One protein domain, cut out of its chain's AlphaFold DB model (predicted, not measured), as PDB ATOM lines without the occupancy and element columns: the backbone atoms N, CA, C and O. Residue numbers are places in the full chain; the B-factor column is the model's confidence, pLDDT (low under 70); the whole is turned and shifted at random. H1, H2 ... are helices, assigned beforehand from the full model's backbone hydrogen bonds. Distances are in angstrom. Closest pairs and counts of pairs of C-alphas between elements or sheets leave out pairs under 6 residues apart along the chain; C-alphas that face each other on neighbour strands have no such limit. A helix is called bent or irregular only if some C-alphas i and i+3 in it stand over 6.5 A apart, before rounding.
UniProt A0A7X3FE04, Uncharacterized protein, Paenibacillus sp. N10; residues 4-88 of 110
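What this domain is: This is residues 4 to 88 of the 110 residues of an uncharacterized protein of Paenibacillus sp. N10 (UniProt A0A7X3FE04). Two long helices, H1 and H2, run side by side in opposite directions like the legs of a narrow U, with a short link closing one end. The legs are only loosely together: they come nearest towards the open end, while residues 26 to 31 of H1 and 66 to 71 of H2, partway along each leg, stand free. The printed part has 85 residues, with two named helices in the order H1, H2 and no named strand, and its class is all helix. The whole is extended, a rod with a radius of gyration of the C-alphas of 19.7 A and spans of 66 by 20 by 9 A.

How they stand to each other: H1, residues 4 to 42, and H2, residues 51 to 87, run opposite ways at a shallow tilt of 9 degrees. They are close but not clearly touching, with 2 pairs of C-alphas within 8 A. Their closest C-alphas are those of Ile 10 and Leu 86, 7.5 A apart. Their centres are 14.7 A apart. In H1 every O i to N i+4 pair is within hydrogen-bond range; in H2 32 of 33 are.

Where its parts are: H1 begins at C-alpha 4, at (187.302, 146.847, 217.359), and measures 56.4 A from first to last C-alpha. H2 measures 55.3 A and ends at C-alpha 87, at (185.443, 138.774, 209.021). H2 is neither bent nor irregular, but only just: C-alphas 54 and 57 are 6.3 A apart.

The domain as a whole: The C-alphas of Glu 4 and Ser 50, the two farthest apart, are 65.8 A apart. The printed part has no cut, and its link of 8 residues from H1 to H2 is short. The mean pLDDT of the printed part is 81.4; residues 45, 83, 86 and 88 are under 70.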
ATOM      1  N   GLU A   4     187.240 145.922 218.490       80.75
ATOM      2  CA  GLU A   4     187.302 146.847 217.359       80.75
ATOM      3  C   GLU A   4     188.753 147.117 216.937       80.75
ATOM      4  O   GLU A   4     189.066 147.090 215.749       80.75
ATOM      5  N   GLY A   5     189.662 147.304 217.903       80.69
ATOM      6  CA  GLY A   5     191.091 147.472 217.632       80.69
ATOM      7  C   GLY A   5     191.716 146.241 216.972       80.69
ATOM      8  O   GLY A   5     192.496 146.379 216.031       80.69
ATOM      9  N   SER A   6     191.322 145.038 217.401       77.50
ATOM     10  CA  SER A   6     191.772 143.789 216.779       77.50
ATOM     11  C   SER A   6     191.256 143.631 215.344       77.50
ATOM     12  O   SER A   6     192.023 143.237 214.469       77.50
ATOM     13  N   TYR A   7     189.995 143.982 215.065       77.81
ATOM     14  CA  TYR A   7     189.450 143.931 213.700       77.81
ATOM     15  C   TYR A   7     190.145 144.905 212.747       77.81
ATOM     16  O   TYR A   7     190.461 144.531 211.618       77.81
ATOM     17  N   ILE A   8     190.437 146.128 213.199       86.12
ATOM     18  CA  ILE A   8     191.199 147.097 212.400       86.12
ATOM     19  C   ILE A   8     192.599 146.553 212.091       86.12
ATOM     20  O   ILE A   8     193.051 146.634 210.951       86.12
ATOM     21  N   GLN A   9     193.263 145.937 213.072       82.31
ATOM     22  CA  GLN A   9     194.592 145.358 212.877       82.31
ATOM     23  C   GLN A   9     194.582 144.173 211.896       82.31
ATOM     24  O   GLN A   9     195.492 144.041 211.074       82.31
ATOM     25  N   ILE A  10     193.542 143.338 211.937       80.19
ATOM     26  CA  ILE A  10     193.332 142.246 210.978       80.19
ATOM     27  C   ILE A  10     193.113 142.798 209.566       80.19
ATOM     28  O   ILE A  10     193.791 142.365 208.637       80.19
ATOM     29  N   LEU A  11     192.222 143.780 209.400       81.38
ATOM     30  CA  LEU A  11     191.950 144.410 208.103       81.38
ATOM     31  C   LEU A  11     193.202 145.062 207.513       81.38
ATOM     32  O   LEU A  11     193.486 144.904 206.328       81.38
ATOM     33  N   GLN A  12     193.985 145.746 208.346       85.44
ATOM     34  CA  GLN A  12     195.240 146.356 207.925       85.44
ATOM     35  C   GLN A  12     196.262 145.299 207.483       85.44
ATOM     36  O   GLN A  12     196.916 145.467 206.454       85.44
ATOM     37  N   SER A  13     196.349 144.180 208.206       80.75
ATOM     38  CA  SER A  13     197.230 143.059 207.850       80.75
ATOM     39  C   SER A  13     196.789 142.384 206.545       80.75
ATOM     40  O   SER A  13     197.624 142.076 205.695       80.75
ATOM     41  N   ALA A  14     195.481 142.207 206.344       80.38
ATOM     42  CA  ALA A  14     194.908 141.659 205.117       80.38
ATOM     43  C   ALA A  14     195.181 142.561 203.904       80.38
ATOM     44  O   ALA A  14     195.624 142.071 202.866       80.38
ATOM     45  N   ALA A  15     194.991 143.874 204.047       85.19
ATOM     46  CA  ALA A  15     195.312 144.840 202.999       85.19
ATOM     47  C   ALA A  15     196.806 144.799 202.638       85.19
ATOM     48  O   ALA A  15     197.172 144.799 201.464       85.19
ATOM     49  N   GLN A  16     197.683 144.692 203.638       86.50
ATOM     50  CA  GLN A  16     199.125 144.607 203.413       86.50
ATOM     51  C   GLN A  16     199.537 143.295 202.725       86.50
ATOM     52  O   GLN A  16     200.418 143.290 201.859       86.50
ATOM     53  N   MET A  17     198.857 142.190 203.043       80.56
ATOM     54  CA  MET A  17     199.015 140.921 202.333       80.56
ATOM     55  C   MET A  17     198.564 141.037 200.871       80.56
ATOM     56  O   MET A  17     199.289 140.596 199.984       80.56
ATOM     57  N   GLN A  18     197.427 141.684 200.597       81.44
ATOM     58  CA  GLN A  18     196.941 141.911 199.231       81.44
ATOM     59  C   GLN A  18     197.911 142.759 198.398       81.44
ATOM     60  O   GLN A  18     198.183 142.416 197.251       81.44
ATOM     61  N   VAL A  19     198.500 143.812 198.975       89.81
ATOM     62  CA  VAL A  19     199.545 144.610 198.304       89.81
ATOM     63  C   VAL A  19     200.775 143.757 197.970       89.81
ATOM     64  O   VAL A  19     201.352 143.880 196.886       89.81
ATOM     65  N   SER A  20     201.161 142.857 198.877       82.62
ATOM     66  CA  SER A  20     202.290 141.945 198.657       82.62
ATOM     67  C   SER A  20     201.991 140.940 197.541       82.62
ATOM     68  O   SER A  20     202.841 140.704 196.686       82.62
ATOM     69  N   ILE A  21     200.768 140.400 197.502       79.94
ATOM     70  CA  ILE A  21     200.299 139.516 196.425       79.94
ATOM     71  C   ILE A  21     200.306 140.256 195.088       79.94
ATOM     72  O   ILE A  21     200.860 139.738 194.125       79.94
ATOM     73  N   ALA A  22     199.773 141.479 195.032       86.44
ATOM     74  CA  ALA A  22     199.783 142.290 193.816       86.44
ATOM     75  C   ALA A  22     201.212 142.502 193.283       86.44
ATOM     76  O   ALA A  22     201.466 142.290 192.101       86.44
ATOM     77  N   SER A  23     202.167 142.801 194.169       87.81
ATOM     78  CA  SER A  23     203.583 142.953 193.793       87.81
ATOM     79  C   SER A  23     204.195 141.653 193.247       87.81
ATOM     80  O   SER A  23     204.979 141.677 192.296       87.81
ATOM     81  N   ILE A  24     203.838 140.498 193.824       84.19
ATOM     82  CA  ILE A  24     204.266 139.185 193.316       84.19
ATOM     83  C   ILE A  24     203.672 138.934 191.927       84.19
ATOM     84  O   ILE A  24     204.392 138.488 191.033       84.19
ATOM     85  N   LEU A  25     202.387 139.237 191.734       80.50
ATOM     86  CA  LEU A  25     201.690 139.053 190.461       80.50
ATOM     87  C   LEU A  25     202.276 139.933 189.352       80.50
ATOM     88  O   LEU A  25     202.474 139.445 188.243       80.50
ATOM     89  N   GLU A  26     202.627 141.187 189.643       87.75
ATOM     90  CA  GLU A  26     203.306 142.070 188.684       87.75
ATOM     91  C   GLU A  26     204.664 141.506 188.250       87.75
ATOM     92  O   GLU A  26     204.963 141.427 187.055       87.75
ATOM     93  N   SER A  27     205.471 141.046 189.211       88.94
ATOM     94  CA  SER A  27     206.754 140.396 188.922       88.94
ATOM     95  C   SER A  27     206.566 139.126 188.083       88.94
ATOM     96  O   SER A  27     207.277 138.907 187.098       88.94
ATOM     97  N   LYS A  28     205.549 138.317 188.408       81.81
ATOM     98  CA  LYS A  28     205.205 137.107 187.653       81.81
ATOM     99  C   LYS A  28     204.717 137.412 186.243       81.81
ATOM    100  O   LYS A  28     205.081 136.684 185.326       81.81
ATOM    101  N   ALA A  29     203.969 138.493 186.038       86.00
ATOM    102  CA  ALA A  29     203.568 138.935 184.707       86.00
ATOM    103  C   ALA A  29     204.784 139.326 183.850       86.00
ATOM    104  O   ALA A  29     204.874 138.930 182.688       86.00
ATOM    105  N   ALA A  30     205.761 140.032 184.430       88.75
ATOM    106  CA  ALA A  30     207.004 140.374 183.738       88.75
ATOM    107  C   ALA A  30     207.841 139.129 183.384       88.75
ATOM    108  O   ALA A  30     208.384 139.024 182.281       88.75
ATOM    109  N   GLU A  31     207.927 138.164 184.301       84.50
ATOM    110  CA  GLU A  31     208.598 136.881 184.067       84.50
ATOM    111  C   GLU A  31     207.887 136.057 182.980       84.50
ATOM    112  O   GLU A  31     208.545 135.509 182.091       84.50
ATOM    113  N   ALA A  32     206.552 136.025 182.994       82.69
ATOM    114  CA  ALA A  32     205.741 135.347 181.990       82.69
ATOM    115  C   ALA A  32     205.918 135.963 180.597       82.69
ATOM    116  O   ALA A  32     206.076 135.227 179.627       82.69
ATOM    117  N   GLU A  33     205.974 137.293 180.483       85.38
ATOM    118  CA  GLU A  33     206.223 137.961 179.201       85.38
ATOM    119  C   GLU A  33     207.626 137.650 178.663       85.38
ATOM    120  O   GLU A  33     207.805 137.382 177.473       85.38
ATOM    121  N   LYS A  34     208.630 137.593 179.546       87.44
ATOM    122  CA  LYS A  34     209.984 137.170 179.170       87.44
ATOM    123  C   LYS A  34     210.017 135.711 178.709       87.44
ATOM    124  O   LYS A  34     210.664 135.408 177.707       87.44
ATOM    125  N   SER A  35     209.314 134.824 179.414       81.12
ATOM    126  CA  SER A  35     209.174 133.415 179.036       81.12
ATOM    127  C   SER A  35     208.478 133.276 177.683       81.12
ATOM    128  O   SER A  35     208.995 132.605 176.795       81.12
ATOM    129  N   ARG A  36     207.377 134.006 177.461       84.31
ATOM    130  CA  ARG A  36     206.663 134.065 176.179       84.31
ATOM    131  C   ARG A  36     207.590 134.496 175.050       84.31
ATOM    132  O   ARG A  36     207.644 133.820 174.026       84.31
ATOM    133  N   ALA A  37     208.335 135.587 175.236       84.81
ATOM    134  CA  ALA A  37     209.296 136.063 174.249       84.81
ATOM    135  C   ALA A  37     210.349 134.987 173.940       84.81
ATOM    136  O   ALA A  37     210.566 134.658 172.773       84.81
ATOM    137  N   TRP A  38     210.945 134.376 174.970       84.44
ATOM    138  CA  TRP A  38     211.925 133.303 174.798       84.44
ATOM    139  C   TRP A  38     211.347 132.110 174.030       84.44
ATOM    140  O   TRP A  38     211.948 131.698 173.037       84.44
ATOM    141  N   ILE A  39     210.162 131.635 174.428       80.75
ATOM    142  CA  ILE A  39     209.418 130.556 173.773       80.75
ATOM    143  C   ILE A  39     209.203 130.901 172.304       80.75
ATOM    144  O   ILE A  39     209.652 130.167 171.438       80.75
ATOM    145  N   THR A  40     208.609 132.051 171.986       80.25
ATOM    146  CA  THR A  40     208.326 132.409 170.586       80.25
ATOM    147  C   THR A  40     209.577 132.527 169.713       80.25
ATOM    148  O   THR A  40     209.497 132.316 168.506       80.25
ATOM    149  N   HIS A  41     210.736 132.833 170.304       78.94
ATOM    150  CA  HIS A  41     212.001 132.911 169.578       78.94
ATOM    151  C   HIS A  41     212.730 131.565 169.443       78.94
ATOM    152  O   HIS A  41     213.406 131.363 168.434       78.94
ATOM    153  N   HIS A  42     212.600 130.657 170.416       72.81
ATOM    154  CA  HIS A  42     213.372 129.404 170.468       72.81
ATOM    155  C   HIS A  42     212.547 128.155 170.138       72.81
ATOM    156  O   HIS A  42     213.096 127.193 169.608       72.81
ATOM    157  N   LEU A  43     211.229 128.179 170.340       70.56
ATOM    158  CA  LEU A  43     210.291 127.165 169.849       70.56
ATOM    159  C   LEU A  43     209.926 127.423 168.381       70.56
ATOM    160  O   LEU A  43     208.784 127.681 168.010       70.56
ATOM    161  N   ASN A  44     210.939 127.348 167.527       74.00
ATOM    162  CA  ASN A  44     210.830 127.412 166.076       74.00
ATOM    163  C   ASN A  44     211.335 126.082 165.509       74.00
ATOM    164  O   ASN A  44     212.371 125.592 165.946       74.00
ATOM    165  N   ALA A  45     210.653 125.529 164.502       69.12
ATOM    166  CA  ALA A  45     211.049 124.291 163.827       69.12
ATOM    167  C   ALA A  45     212.538 124.238 163.411       69.12
ATOM    168  O   ALA A  45     213.134 123.166 163.419       69.12
ATOM    169  N   ALA A  46     213.148 125.388 163.104       74.94
ATOM    170  CA  ALA A  46     214.559 125.537 162.749       74.94
ATOM    171  C   ALA A  46     215.549 125.363 163.920       74.94
ATOM    172  O   ALA A  46     216.744 125.235 163.672       74.94
ATOM    173  N   HIS A  47     215.084 125.391 165.173       72.00
ATOM    174  CA  HIS A  47     215.912 125.272 166.383       72.00
ATOM    175  C   HIS A  47     215.884 123.878 167.025       72.00
ATOM    176  O   HIS A  47     216.615 123.637 167.982       72.00
ATOM    177  N   PHE A  48     215.084 122.952 166.497       78.62
ATOM    178  CA  PHE A  48     214.977 121.591 167.017       78.62
ATOM    179  C   PHE A  48     215.727 120.594 166.138       78.62
ATOM    180  O   PHE A  48     215.654 120.671 164.911       78.62
ATOM    181  N   ALA A  49     216.408 119.628 166.757       78.75
ATOM    182  CA  ALA A  49     217.171 118.617 166.032       78.75
ATOM    183  C   ALA A  49     216.281 117.478 165.504       78.75
ATOM    184  O   ALA A  49     216.640 116.815 164.529       78.75
ATOM    185  N   SER A  50     215.107 117.260 166.112       82.31
ATOM    186  CA  SER A  50     214.140 116.250 165.670       82.31
ATOM    187  C   SER A  50     212.682 116.708 165.784       82.31
ATOM    188  O   SER A  50     212.331 117.556 166.602       82.31
ATOM    189  N   HIS A  51     211.800 116.089 164.990       78.06
ATOM    190  CA  HIS A  51     210.350 116.291 165.110       78.06
ATOM    191  C   HIS A  51     209.787 115.832 166.460       78.06
ATOM    192  O   HIS A  51     208.794 116.383 166.921       78.06
ATOM    193  N   THR A  52     210.417 114.854 167.114       82.75
ATOM    194  CA  THR A  52     210.011 114.420 168.456       82.75
ATOM    195  C   THR A  52     210.257 115.529 169.479       82.75
ATOM    196  O   THR A  52     209.358 115.869 170.243       82.75
ATOM    197  N   GLU A  53     211.428 116.173 169.438       79.31
ATOM    198  CA  GLU A  53     211.759 117.304 170.319       79.31
ATOM    199  C   GLU A  53     210.870 118.529 170.068       79.31
ATOM    200  O   GLU A  53     210.480 119.195 171.025       79.31
ATOM    201  N   GLN A  54     210.487 118.776 168.806       79.06
ATOM    202  CA  GLN A  54     209.540 119.842 168.436       79.06
ATOM    203  C   GLN A  54     208.182 119.718 169.123       79.06
ATOM    204  O   GLN A  54     207.484 120.717 169.254       79.06
ATOM    205  N   VAL A  55     207.781 118.507 169.509       79.56
ATOM    206  CA  VAL A  55     206.489 118.248 170.154       79.56
ATOM    207  C   VAL A  55     206.657 118.140 171.666       79.56
ATOM    208  O   VAL A  55     205.862 118.699 172.416       79.56
ATOM    209  N   GLN A  56     207.708 117.458 172.117       84.56
ATOM    210  CA  GLN A  56     207.892 117.107 173.521       84.56
ATOM    211  C   GLN A  56     208.257 118.316 174.399       84.56
ATOM    212  O   GLN A  56     207.625 118.529 175.428       84.56
ATOM    213  N   GLN A  57     209.195 119.168 173.965       81.38
ATOM    214  CA  GLN A  57     209.585 120.361 174.734       81.38
ATOM    215  C   GLN A  57     208.457 121.395 174.920       81.38
ATOM    216  O   GLN A  57     208.290 121.882 176.040       81.38
ATOM    217  N   PRO A  58     207.654 121.757 173.894       82.38
ATOM    218  CA  PRO A  58     206.503 122.632 174.120       82.38
ATOM    219  C   PRO A  58     205.495 122.048 175.109       82.38
ATOM    220  O   PRO A  58     204.956 122.791 175.926       82.38
ATOM    221  N   LEU A  59     205.234 120.738 175.039       85.88
ATOM    222  CA  LEU A  59     204.298 120.064 175.941       85.88
ATOM    223  C   LEU A  59     204.739 120.181 177.402       85.88
ATOM    224  O   LEU A  59     203.932 120.589 178.231       85.88
ATOM    225  N   GLU A  60     206.013 119.915 177.697       86.31
ATOM    226  CA  GLU A  60     206.569 120.036 179.054       86.31
ATOM    227  C   GLU A  60     206.447 121.469 179.601       86.31
ATOM    228  O   GLU A  60     206.076 121.684 180.756       86.31
ATOM    229  N   ILE A  61     206.697 122.477 178.759       83.69
ATOM    230  CA  ILE A  61     206.555 123.887 179.150       83.69
ATOM    231  C   ILE A  61     205.089 124.231 179.438       83.69
ATOM    232  O   ILE A  61     204.792 124.914 180.422       83.69
ATOM    233  N   HIS A  62     204.163 123.773 178.595       85.06
ATOM    234  CA  HIS A  62     202.736 124.003 178.803       85.06
ATOM    235  C   HIS A  62     202.204 123.283 180.048       85.06
ATOM    236  O   HIS A  62     201.376 123.855 180.754       85.06
ATOM    237  N   GLU A  63     202.702 122.088 180.362       88.75
ATOM    238  CA  GLU A  63     202.360 121.359 181.588       88.75
ATOM    239  C   GLU A  63     202.785 122.138 182.841       88.75
ATOM    240  O   GLU A  63     201.961 122.372 183.728       88.75
ATOM    241  N   GLY A  64     204.013 122.664 182.867       85.06
ATOM    242  CA  GLY A  64     204.478 123.512 183.969       85.06
ATOM    243  C   GLY A  64     203.676 124.813 184.128       85.06
ATOM    244  O   GLY A  64     203.444 125.277 185.245       85.06
ATOM    245  N   LEU A  65     203.197 125.403 183.024       81.25
ATOM    246  CA  LEU A  65     202.308 126.570 183.076       81.25
ATOM    247  C   LEU A  65     200.937 126.225 183.677       81.25
ATOM    248  O   LEU A  65     200.401 127.018 184.452       81.25
ATOM    249  N   LEU A  66     200.378 125.060 183.343       88.25
ATOM    250  CA  LEU A  66     199.115 124.593 183.919       88.25
ATOM    251  C   LEU A  66     199.244 124.357 185.429       88.25
ATOM    252  O   LEU A  66     198.375 124.795 186.184       88.25
ATOM    253  N   GLU A  67     200.341 123.742 185.877       90.44
ATOM    254  CA  GLU A  67     200.619 123.525 187.303       90.44
ATOM    255  C   GLU A  67     200.725 124.851 188.073       90.44
ATOM    256  O   GLU A  67     200.145 125.005 189.150       90.44
ATOM    257  N   LEU A  68     201.403 125.849 187.495       83.06
ATOM    258  CA  LEU A  68     201.516 127.177 188.097       83.06
ATOM    259  C   LEU A  68     200.144 127.850 188.269       83.06
ATOM    260  O   LEU A  68     199.867 128.417 189.329       83.06
ATOM    261  N   ILE A  69     199.282 127.782 187.249       84.25
ATOM    262  CA  ILE A  69     197.931 128.364 187.294       84.25
ATOM    263  C   ILE A  69     197.077 127.678 188.370       84.25
ATOM    264  O   ILE A  69     196.391 128.356 189.142       84.25
ATOM    265  N   ASP A  70     197.135 126.350 188.462       85.31
ATOM    266  CA  ASP A  70     196.409 125.586 189.481       85.31
ATOM    267  C   ASP A  70     196.883 125.938 190.904       85.31
ATOM    268  O   ASP A  70     196.073 126.220 191.793       85.31
ATOM    269  N   ALA A  71     198.200 126.025 191.117       86.31
ATOM    270  CA  ALA A  71     198.777 126.421 192.400       86.31
ATOM    271  C   ALA A  71     198.358 127.844 192.820       86.31
ATOM    272  O   ALA A  71     197.986 128.065 193.977       86.31
ATOM    273  N   MET A  72     198.364 128.802 191.884       79.88
ATOM    274  CA  MET A  72     197.901 130.172 192.136       79.88
ATOM    275  C   MET A  72     196.414 130.211 192.503       79.88
ATOM    276  O   MET A  72     196.041 130.838 193.493       79.88
ATOM    277  N   THR A  73     195.582 129.470 191.772       86.50
ATOM    278  CA  THR A  73     194.137 129.389 192.030       86.50
ATOM    279  C   THR A  73     193.855 128.838 193.432       86.50
ATOM    280  O   THR A  73     193.062 129.396 194.192       86.50
ATOM    281  N   LYS A  74     194.552 127.767 193.832       89.88
ATOM    282  CA  LYS A  74     194.434 127.183 195.180       89.88
ATOM    283  C   LYS A  74     194.845 128.163 196.277       89.88
ATOM    284  O   LYS A  74     194.194 128.207 197.326       89.88
ATOM    285  N   MET A  75     195.896 128.945 196.040       85.69
ATOM    286  CA  MET A  75     196.364 129.971 196.971       85.69
ATOM    287  C   MET A  75     195.318 131.078 197.161       85.69
ATOM    288  O   MET A  75     195.003 131.417 198.301       85.69
ATOM    289  N   GLU A  76     194.733 131.598 196.080       79.56
ATOM    290  CA  GLU A  76     193.691 132.635 196.147       79.56
ATOM    291  C   GLU A  76     192.426 132.140 196.860       79.56
ATOM    292  O   GLU A  76     191.877 132.835 197.718       79.56
ATOM    293  N   LEU A  77     192.006 130.901 196.592       85.06
ATOM    294  CA  LEU A  77     190.881 130.279 197.294       85.06
ATOM    295  C   LEU A  77     191.148 130.126 198.799       85.06
ATOM    296  O   LEU A  77     190.262 130.369 199.618       85.06
ATOM    297  N   ALA A  78     192.363 129.726 199.184       83.69
ATOM    298  CA  ALA A  78     192.746 129.629 200.593       83.69
ATOM    299  C   ALA A  78     192.751 131.003 201.279       83.69
ATOM    300  O   ALA A  78     192.262 131.130 202.403       83.69
ATOM    301  N   LEU A  79     193.230 132.030 200.576       79.31
ATOM    302  CA  LEU A  79     193.195 133.416 201.028       79.31
ATOM    303  C   LEU A  79     191.763 133.880 201.314       79.31
ATOM    304  O   LEU A  79     191.489 134.415 202.387       79.31
ATOM    305  N   GLY A  80     190.849 133.636 200.369       79.94
ATOM    306  CA  GLY A  80     189.437 133.989 200.491       79.94
ATOM    307  C   GLY A  80     188.789 133.340 201.714       79.94
ATOM    308  O   GLY A  80     188.149 134.030 202.507       79.94
ATOM    309  N   ARG A  81     189.042 132.043 201.934       80.94
ATOM    310  CA  ARG A  81     188.556 131.320 203.123       80.94
ATOM    311  C   ARG A  81     189.090 131.909 204.428       80.94
ATOM    312  O   ARG A  81     188.327 132.089 205.372       80.94
ATOM    313  N   HIS A  82     190.381 132.237 204.497       77.94
ATOM    314  CA  HIS A  82     190.954 132.855 205.698       77.94
ATOM    315  C   HIS A  82     190.336 134.227 205.989       77.94
ATOM    316  O   HIS A  82     190.078 134.545 207.148       77.94
ATOM    317  N   LEU A  83     190.051 135.022 204.953       68.75
ATOM    318  CA  LEU A  83     189.384 136.315 205.112       68.75
ATOM    319  C   LEU A  83     187.932 136.167 205.588       68.75
ATOM    320  O   LEU A  83     187.532 136.907 206.480       68.75
ATOM    321  N   GLN A  84     187.168 135.199 205.070       73.75
ATOM    322  CA  GLN A  84     185.796 134.914 205.531       73.75
ATOM    323  C   GLN A  84     185.750 134.543 207.021       73.75
ATOM    324  O   GLN A  84     184.960 135.105 207.783       73.75
ATOM    325  N   ILE A  85     186.662 133.669 207.462       77.56
ATOM    326  CA  ILE A  85     186.796 133.284 208.876       77.56
ATOM    327  C   ILE A  85     187.121 134.511 209.744       77.56
ATOM    328  O   ILE A  85     186.532 134.706 210.803       77.56
ATOM    329  N   LEU A  86     188.037 135.372 209.287       64.88
ATOM    330  CA  LEU A  86     188.462 136.568 210.023       64.88
ATOM    331  C   LEU A  86     187.383 137.659 210.103       64.88
ATOM    332  O   LEU A  86     187.297 138.355 211.117       64.88
ATOM    333  N   VAL A  87     186.565 137.817 209.059       70.38
ATOM    334  CA  VAL A  87     185.443 138.774 209.021       70.38
ATOM    335  C   VAL A  87     184.273 138.313 209.903       70.38
ATOM    336  O   VAL A  87     183.418 139.121 210.258       70.38
ATOM    337  N   GLY A  88     184.290 137.064 210.375       56.12
ATOM    338  CA  GLY A  88     183.283 136.544 211.292       56.12
ATOM    339  C   GLY A  88     182.080 135.942 210.578       56.12
ATOM    340  O   GLY A  88     180.977 135.989 211.111       56.12
TER     341      GLY A  88